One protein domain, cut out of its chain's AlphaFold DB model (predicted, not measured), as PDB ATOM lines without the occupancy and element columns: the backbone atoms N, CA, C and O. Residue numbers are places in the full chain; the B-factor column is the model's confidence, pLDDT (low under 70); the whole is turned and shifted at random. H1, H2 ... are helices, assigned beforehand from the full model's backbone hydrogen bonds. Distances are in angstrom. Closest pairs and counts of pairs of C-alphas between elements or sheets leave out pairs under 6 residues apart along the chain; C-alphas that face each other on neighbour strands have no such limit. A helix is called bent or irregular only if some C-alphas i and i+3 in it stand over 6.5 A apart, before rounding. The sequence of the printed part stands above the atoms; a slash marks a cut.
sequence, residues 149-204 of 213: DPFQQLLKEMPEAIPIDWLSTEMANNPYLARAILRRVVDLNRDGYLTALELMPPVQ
ATOM      1  N   ASP A 149     153.065 167.776 117.157       67.44
ATOM      2  CA  ASP A 149     152.433 166.533 117.611       67.44
ATOM      3  C   ASP A 149     150.995 166.449 117.034       67.44
ATOM      4  O   ASP A 149     150.111 167.201 117.469       67.44
ATOM      5  N   PRO A 150     150.732 165.614 116.006       68.81
ATOM      6  CA  PRO A 150     149.515 165.700 115.190       68.81
ATOM      7  C   PRO A 150     148.286 165.367 116.027       68.81
ATOM      8  O   PRO A 150     147.195 165.876 115.793       68.81
ATOM      9  N   PHE A 151     148.487 164.567 117.073       71.44
ATOM     10  CA  PHE A 151     147.478 164.256 118.064       71.44
ATOM     11  C   PHE A 151     147.092 165.477 118.916       71.44
ATOM     12  O   PHE A 151     145.934 165.614 119.296       71.44
ATOM     13  N   GLN A 152     148.018 166.402 119.190       75.50
ATOM     14  CA  GLN A 152     147.707 167.644 119.911       75.50
ATOM     15  C   GLN A 152     146.951 168.642 119.032       75.50
ATOM     16  O   GLN A 152     146.060 169.328 119.525       75.50
ATOM     17  N   GLN A 153     147.277 168.714 117.738       76.44
ATOM     18  CA  GLN A 153     146.478 169.473 116.772       76.44
ATOM     19  C   GLN A 153     145.072 168.888 116.646       76.44
ATOM     20  O   GLN A 153     144.102 169.628 116.781       76.44
ATOM     21  N   LEU A 154     144.969 167.561 116.529       75.62
ATOM     22  CA  LEU A 154     143.698 166.840 116.507       75.62
ATOM     23  C   LEU A 154     142.851 167.156 117.750       75.62
ATOM     24  O   LEU A 154     141.694 167.533 117.627       75.62
ATOM     25  N   LEU A 155     143.431 167.071 118.951       75.88
ATOM     26  CA  LEU A 155     142.727 167.379 120.200       75.88
ATOM     27  C   LEU A 155     142.322 168.855 120.328       75.88
ATOM     28  O   LEU A 155     141.366 169.162 121.031       75.88
ATOM     29  N   LYS A 156     143.057 169.770 119.690       76.38
ATOM     30  CA  LYS A 156     142.786 171.211 119.741       76.38
ATOM     31  C   LYS A 156     141.724 171.647 118.727       76.38
ATOM     32  O   LYS A 156     140.999 172.600 118.998       76.38
ATOM     33  N   GLU A 157     141.655 170.990 117.572       70.38
ATOM     34  CA  GLU A 157     140.711 171.315 116.495       70.38
ATOM     35  C   GLU A 157     139.385 170.543 116.567       70.38
ATOM     36  O   GLU A 157     138.422 170.952 115.919       70.38
ATOM     37  N   MET A 158     139.300 169.449 117.329       61.56
ATOM     38  CA  MET A 158     138.152 168.536 117.262       61.56
ATOM     39  C   MET A 158     137.128 168.708 118.404       61.56
ATOM     40  O   MET A 158     137.494 169.045 119.531       61.56
ATOM     41  N   PRO A 159     135.831 168.447 118.133       61.41
ATOM     42  CA  PRO A 159     134.755 168.440 119.132       61.41
ATOM     43  C   PRO A 159     134.848 167.242 120.098       61.41
ATOM     44  O   PRO A 159     135.585 166.290 119.852       61.41
ATOM     45  N   GLU A 160     134.053 167.262 121.180       73.81
ATOM     46  CA  GLU A 160     134.062 166.284 122.295       73.81
ATOM     47  C   GLU A 160     133.917 164.796 121.893       73.81
ATOM     48  O   GLU A 160     134.186 163.917 122.710       73.81
ATOM     49  N   ALA A 161     133.522 164.488 120.652       75.62
ATOM     50  CA  ALA A 161     133.417 163.126 120.137       75.62
ATOM     51  C   ALA A 161     133.896 163.025 118.680       75.62
ATOM     52  O   ALA A 161     133.485 163.805 117.819       75.62
ATOM     53  N   ILE A 162     134.730 162.019 118.398       81.50
ATOM     54  CA  ILE A 162     135.292 161.749 117.069       81.50
ATOM     55  C   ILE A 162     134.547 160.559 116.441       81.50
ATOM     56  O   ILE A 162     134.504 159.486 117.051       81.50
ATOM     57  N   PRO A 163     133.979 160.697 115.226       89.31
ATOM     58  CA  PRO A 163     133.395 159.570 114.506       89.31
ATOM     59  C   PRO A 163     134.442 158.493 114.204       89.31
ATOM     60  O   PRO A 163     135.508 158.782 113.656       89.31
ATOM     61  N   ILE A 164     134.122 157.233 114.506       88.12
ATOM     62  CA  ILE A 164     135.066 156.116 114.350       88.12
ATOM     63  C   ILE A 164     135.424 155.835 112.884       88.12
ATOM     64  O   ILE A 164     136.568 155.510 112.570       88.12
ATOM     65  N   ASP A 165     134.474 156.033 111.969       93.38
ATOM     66  CA  ASP A 165     134.687 155.821 110.534       93.38
ATOM     67  C   ASP A 165     135.655 156.861 109.956       93.38
ATOM     68  O   ASP A 165     136.521 156.544 109.139       93.38
ATOM     69  N   TRP A 166     135.570 158.100 110.441       90.12
ATOM     70  CA  TRP A 166     136.510 159.148 110.065       90.12
ATOM     71  C   TRP A 166     137.900 158.874 110.645       90.12
ATOM     72  O   TRP A 166     138.879 158.895 109.904       90.12
ATOM     73  N   LEU A 167     137.983 158.524 111.935       88.69
ATOM     74  CA  LEU A 167     139.255 158.214 112.591       88.69
ATOM     75  C   LEU A 167     139.967 157.034 111.926       88.69
ATOM     76  O   LEU A 167     141.173 157.085 111.716       88.69
ATOM     77  N   SER A 168     139.234 155.977 111.573       91.12
ATOM     78  CA  SER A 168     139.815 154.817 110.890       91.12
ATOM     79  C   SER A 168     140.349 155.178 109.502       91.12
ATOM     80  O   SER A 168     141.446 154.750 109.138       91.12
ATOM     81  N   THR A 169     139.625 156.021 108.761       91.75
ATOM     82  CA  THR A 169     140.072 156.544 107.465       91.75
ATOM     83  C   THR A 169     141.325 157.409 107.623       91.75
ATOM     84  O   THR A 169     142.293 157.221 106.887       91.75
ATOM     85  N   GLU A 170     141.370 158.294 108.621       88.44
ATOM     86  CA  GLU A 170     142.550 159.126 108.870       88.44
ATOM     87  C   GLU A 170     143.751 158.348 109.400       88.44
ATOM     88  O   GLU A 170     144.881 158.620 109.007       88.44
ATOM     89  N   MET A 171     143.545 157.323 110.225       88.44
ATOM     90  CA  MET A 171     144.628 156.433 110.650       88.44
ATOM     91  C   MET A 171     145.212 155.628 109.482       88.44
ATOM     92  O   MET A 171     146.405 155.324 109.488       88.44
ATOM     93  N   ALA A 172     144.396 155.279 108.483       89.50
ATOM     94  CA  ALA A 172     144.860 154.594 107.280       89.50
ATOM     95  C   ALA A 172     145.637 155.533 106.343       89.50
ATOM     96  O   ALA A 172     146.645 155.130 105.762       89.50
ATOM     97  N   ASN A 173     145.186 156.783 106.221       92.44
ATOM     98  CA  ASN A 173     145.837 157.796 105.391       92.44
ATOM     99  C   ASN A 173     147.120 158.338 106.039       92.44
ATOM    100  O   ASN A 173     148.095 158.616 105.340       92.44
ATOM    101  N   ASN A 174     147.134 158.464 107.368       89.31
ATOM    102  CA  ASN A 174     148.238 159.009 108.143       89.31
ATOM    103  C   ASN A 174     148.754 157.992 109.186       89.31
ATOM    104  O   ASN A 174     148.293 157.966 110.336       89.31
ATOM    105  N   PRO A 175     149.777 157.183 108.840       86.94
ATOM    106  CA  PRO A 175     150.336 156.193 109.759       86.94
ATOM    107  C   PRO A 175     151.080 156.828 110.945       86.94
ATOM    108  O   PRO A 175     151.307 156.158 111.955       86.94
ATOM    109  N   TYR A 176     151.469 158.103 110.845       86.00
ATOM    110  CA  TYR A 176     152.115 158.825 111.939       86.00
ATOM    111  C   TYR A 176     151.114 159.144 113.053       86.00
ATOM    112  O   TYR A 176     151.388 158.865 114.221       86.00
ATOM    113  N   LEU A 177     149.904 159.589 112.693       87.12
ATOM    114  CA  LEU A 177     148.807 159.768 113.646       87.12
ATOM    115  C   LEU A 177     148.468 158.454 114.359       87.12
ATOM    116  O   LEU A 177     148.358 158.423 115.584       87.12
ATOM    117  N   ALA A 178     148.354 157.355 113.608       88.12
ATOM    118  CA  ALA A 178     148.069 156.043 114.183       88.12
ATOM    119  C   ALA A 178     149.133 155.623 115.211       88.12
ATOM    120  O   ALA A 178     148.803 155.154 116.299       88.12
ATOM    121  N   ARG A 179     150.416 155.846 114.905       85.44
ATOM    122  CA  ARG A 179     151.522 155.588 115.837       85.44
ATOM    123  C   ARG A 179     151.468 156.475 117.078       85.44
ATOM    124  O   ARG A 179     151.669 155.960 118.175       85.44
ATOM    125  N   ALA A 180     151.175 157.764 116.923       85.12
ATOM    126  CA  ALA A 180     151.046 158.695 118.042       85.12
ATOM    127  C   ALA A 180     149.902 158.291 118.988       85.12
ATOM    128  O   ALA A 180     150.079 158.274 120.206       85.12
ATOM    129  N   ILE A 181     148.757 157.878 118.430       86.81
ATOM    130  CA  ILE A 181     147.621 157.357 119.199       86.81
ATOM    131  C   ILE A 181     148.026 156.090 119.953       86.81
ATOM    132  O   ILE A 181     147.820 156.007 121.161       86.81
ATOM    133  N   LEU A 182     148.641 155.119 119.274       86.62
ATOM    134  CA  LEU A 182     149.055 153.861 119.900       86.62
ATOM    135  C   LEU A 182     150.058 154.088 121.036       86.62
ATOM    136  O   LEU A 182     149.878 153.531 122.115       86.62
ATOM    137  N   ARG A 183     151.052 154.960 120.836       84.69
ATOM    138  CA  ARG A 183     152.042 155.316 121.867       84.69
ATOM    139  C   ARG A 183     151.441 156.017 123.085       84.69
ATOM    140  O   ARG A 183     152.045 156.003 124.150       84.69
ATOM    141  N   ARG A 184     150.311 156.708 122.924       81.88
ATOM    142  CA  ARG A 184     149.738 157.542 123.988       81.88
ATOM    143  C   ARG A 184     148.552 156.902 124.697       81.88
ATOM    144  O   ARG A 184     148.338 157.195 125.868       81.88
ATOM    145  N   VAL A 185     147.781 156.082 123.987       84.56
ATOM    146  CA  VAL A 185     146.538 155.477 124.481       84.56
ATOM    147  C   VAL A 185     146.730 154.012 124.857       84.56
ATOM    148  O   VAL A 185     146.138 153.570 125.835       84.56
ATOM    149  N   VAL A 186     147.530 153.264 124.092       86.88
ATOM    150  CA  VAL A 186     147.662 151.809 124.263       86.88
ATOM    151  C   VAL A 186     148.961 151.449 124.979       86.88
ATOM    152  O   VAL A 186     148.936 150.654 125.910       86.88
ATOM    153  N   ASP A 187     150.079 152.064 124.593       86.50
ATOM    154  CA  ASP A 187     151.379 151.858 125.239       86.50
ATOM    155  C   ASP A 187     151.430 152.599 126.587       86.50
ATOM    156  O   ASP A 187     151.781 153.780 126.681       86.50
ATOM    157  N   LEU A 188     151.036 151.898 127.651       84.62
ATOM    158  CA  LEU A 188     151.050 152.421 129.019       84.62
ATOM    159  C   LEU A 188     152.484 152.631 129.534       84.62
ATOM    160  O   LEU A 188     152.730 153.531 130.342       84.62
ATOM    161  N   ASN A 189     153.425 151.813 129.061       85.19
ATOM    162  CA  ASN A 189     154.796 151.709 129.561       85.19
ATOM    163  C   ASN A 189     155.731 152.692 128.841       85.19
ATOM    164  O   ASN A 189     156.805 153.007 129.355       85.19
ATOM    165  N   ARG A 190     155.324 153.165 127.655       83.19
ATOM    166  CA  ARG A 190     156.105 153.980 126.714       83.19
ATOM    167  C   ARG A 190     157.436 153.341 126.331       83.19
ATOM    168  O   ARG A 190     158.430 154.038 126.117       83.19
ATOM    169  N   ASP A 191     157.471 152.017 126.272       86.50
ATOM    170  CA  ASP A 191     158.662 151.264 125.881       86.50
ATOM    171  C   ASP A 191     158.748 151.065 124.356       86.50
ATOM    172  O   ASP A 191     159.778 150.611 123.846       86.50
ATOM    173  N   GLY A 192     157.698 151.455 123.620       82.44
ATOM    174  CA  GLY A 192     157.609 151.329 122.172       82.44
ATOM    175  C   GLY A 192     157.240 149.924 121.693       82.44
ATOM    176  O   GLY A 192     157.289 149.675 120.484       82.44
ATOM    177  N   TYR A 193     156.865 149.015 122.599       84.75
ATOM    178  CA  TYR A 193     156.435 147.656 122.296       84.75
ATOM    179  C   TYR A 193     155.065 147.373 122.910       84.75
ATOM    180  O   TYR A 193     154.919 147.273 124.116       84.75
ATOM    181  N   LEU A 194     154.066 147.120 122.065       83.00
ATOM    182  CA  LEU A 194     152.736 146.755 122.547       83.00
ATOM    183  C   LEU A 194     152.714 145.303 123.021       83.00
ATOM    184  O   LEU A 194     152.851 144.372 122.216       83.00
ATOM    185  N   THR A 195     152.523 145.101 124.323       86.12
ATOM    186  CA  THR A 195     152.319 143.759 124.873       86.12
ATOM    187  C   THR A 195     150.875 143.299 124.660       86.12
ATOM    188  O   THR A 195     149.943 144.093 124.548       86.12
ATOM    189  N   ALA A 196     150.648 141.981 124.602       85.56
ATOM    190  CA  ALA A 196     149.293 141.441 124.439       85.56
ATOM    191  C   ALA A 196     148.351 141.852 125.588       85.56
ATOM    192  O   ALA A 196     147.146 141.947 125.385       85.56
ATOM    193  N   LEU A 197     148.905 142.117 126.774       84.00
ATOM    194  CA  LEU A 197     148.154 142.557 127.946       84.00
ATOM    195  C   LEU A 197     147.671 144.008 127.828       84.00
ATOM    196  O   LEU A 197     146.623 144.321 128.371       84.00
ATOM    197  N   GLU A 198     148.395 144.869 127.110       84.69
ATOM    198  CA  GLU A 198     147.988 146.260 126.844       84.69
ATOM    199  C   GLU A 198     146.940 146.361 125.733       84.69
ATOM    200  O   GLU A 198     146.078 147.237 125.749       84.69
ATOM    201  N   LEU A 199     147.006 145.459 124.752       84.19
ATOM    202  CA  LEU A 199     146.029 145.393 123.663       84.19
ATOM    203  C   LEU A 199     144.699 144.792 124.109       84.19
ATOM    204  O   LEU A 199     143.649 145.102 123.544       84.19
ATOM    205  N   MET A 200     144.746 143.887 125.082       82.94
ATOM    206  CA  MET A 200     143.541 143.317 125.649       82.94
ATOM    207  C   MET A 200     142.957 144.299 126.665       82.94
ATOM    208  O   MET A 200     143.681 144.769 127.541       82.94
ATOM    209  N   PRO A 201     141.649 144.610 126.594       71.94
ATOM    210  CA  PRO A 201     141.013 145.388 127.644       71.94
ATOM    211  C   PRO A 201     141.249 144.679 128.983       71.94
ATOM    212  O   PRO A 201     141.209 143.441 129.014       71.94
ATOM    213  N   PRO A 202     141.500 145.421 130.078       66.44
ATOM    214  CA  PRO A 202     141.695 144.799 131.373       66.44
ATOM    215  C   PRO A 202     140.467 143.941 131.649       66.44
ATOM    216  O   PRO A 202     139.338 144.438 131.678       66.44
ATOM    217  N   VAL A 203     140.688 142.635 131.799       63.81
ATOM    218  CA  VAL A 203     139.671 141.737 132.333       63.81
ATOM    219  C   VAL A 203     139.319 142.331 133.684       63.81
ATOM    220  O   VAL A 203     140.151 142.333 134.589       63.81
ATOM    221  N   GLN A 204     138.127 142.921 133.792       59.88
ATOM    222  CA  GLN A 204     137.617 143.379 135.070       59.88
ATOM    223  C   GLN A 204     137.457 142.128 135.925       59.88
ATOM    224  O   GLN A 204     136.471 141.399 135.811       59.88
TER     225      GLN A 204
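This is residues 149 to 204 of the 213 residues of the protein "CSON014569 protein" of Culicoides sonorensis (UniProt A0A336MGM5). What shape does the backbone make? It is a loose, open arrangement of helices with H3, the longest, in the middle: H1 meets H3 at residues 177 to 181 and H2 meets it at residues 177 to 178, from different sides, and the small helix H4 lies beyond the other end of H3, near Val 186. H2 and H3 make a corner at their link, while residues 155 to 161, the end of H1 and part of its link to H2, stick out. How much is printed, and how large is it? The printed part has 56 residues with four named helices in the order H1, H2, H3, H4 and no named strand, and its class is all helix. It is only just loose, close to compact, with a radius of gyration of the C-alphas of 12.6 A and spans of 31 by 24 by 20 A.

Where do the first two helices lie? H1 is residues 150 to 157, 10.5 A from first to last C-alpha, and C-alpha 150 is at (149.515, 165.700, 115.190). H2 is residues 164 to 173, 14.1 A long by the same measure. Where are the other two? H3 is residues 175 to 186, 15.4 A long, from C-alpha 175 at (150.336, 156.193, 109.759). It is neither bent nor irregular, but only just: C-alphas 183 and 186 are 6.1 A apart. H4 is residues 196 to 199, with C-alpha 199 at (146.029, 145.393, 123.663).

What does H1 meet? H1 touches H3, whose residues 177 to 181 alone take part; the closest C-alphas, those of Pro 150 and Leu 177, are 6.2 A apart. Their lines are about perpendicular, at 83 degrees. H1 is apart from H2 and from H4. How do H2 and H4 stand to H3? H2 and H3 touch only at the corner, where H3 takes part with residues 177 to 178 alone; the closest C-alphas, those of Met 171 and Ala 178, are 4.9 A apart, and the helices run opposite ways at a steep tilt of 53 degrees. H3 and H4 are close but not clearly touching, with the closest C-alphas, those of Val 186 and Glu 198, 6.1 A apart, and H2 and H4 are apart. What do the backbone N and O atoms show? In H1, H2 and H3 every O i to N i+4 pair is within hydrogen-bond range. H4 is too short for such a pair, and its one O i to N i+3 pair is not within range.

How far does it reach? The two C-alphas farthest apart, those of Asn 173 and Gln 204, are 34.0 A apart. Is the printed part whole, and how are its helices linked? The printed part has no cut; the link from H2 to H3 is tight, and those from H1 to H2 and from H3 to H4 are short. Where is confidence low? The mean pLDDT of the printed part is 81.6, and residues 149 to 150, 158 to 159 and 202 to 204 are under 70.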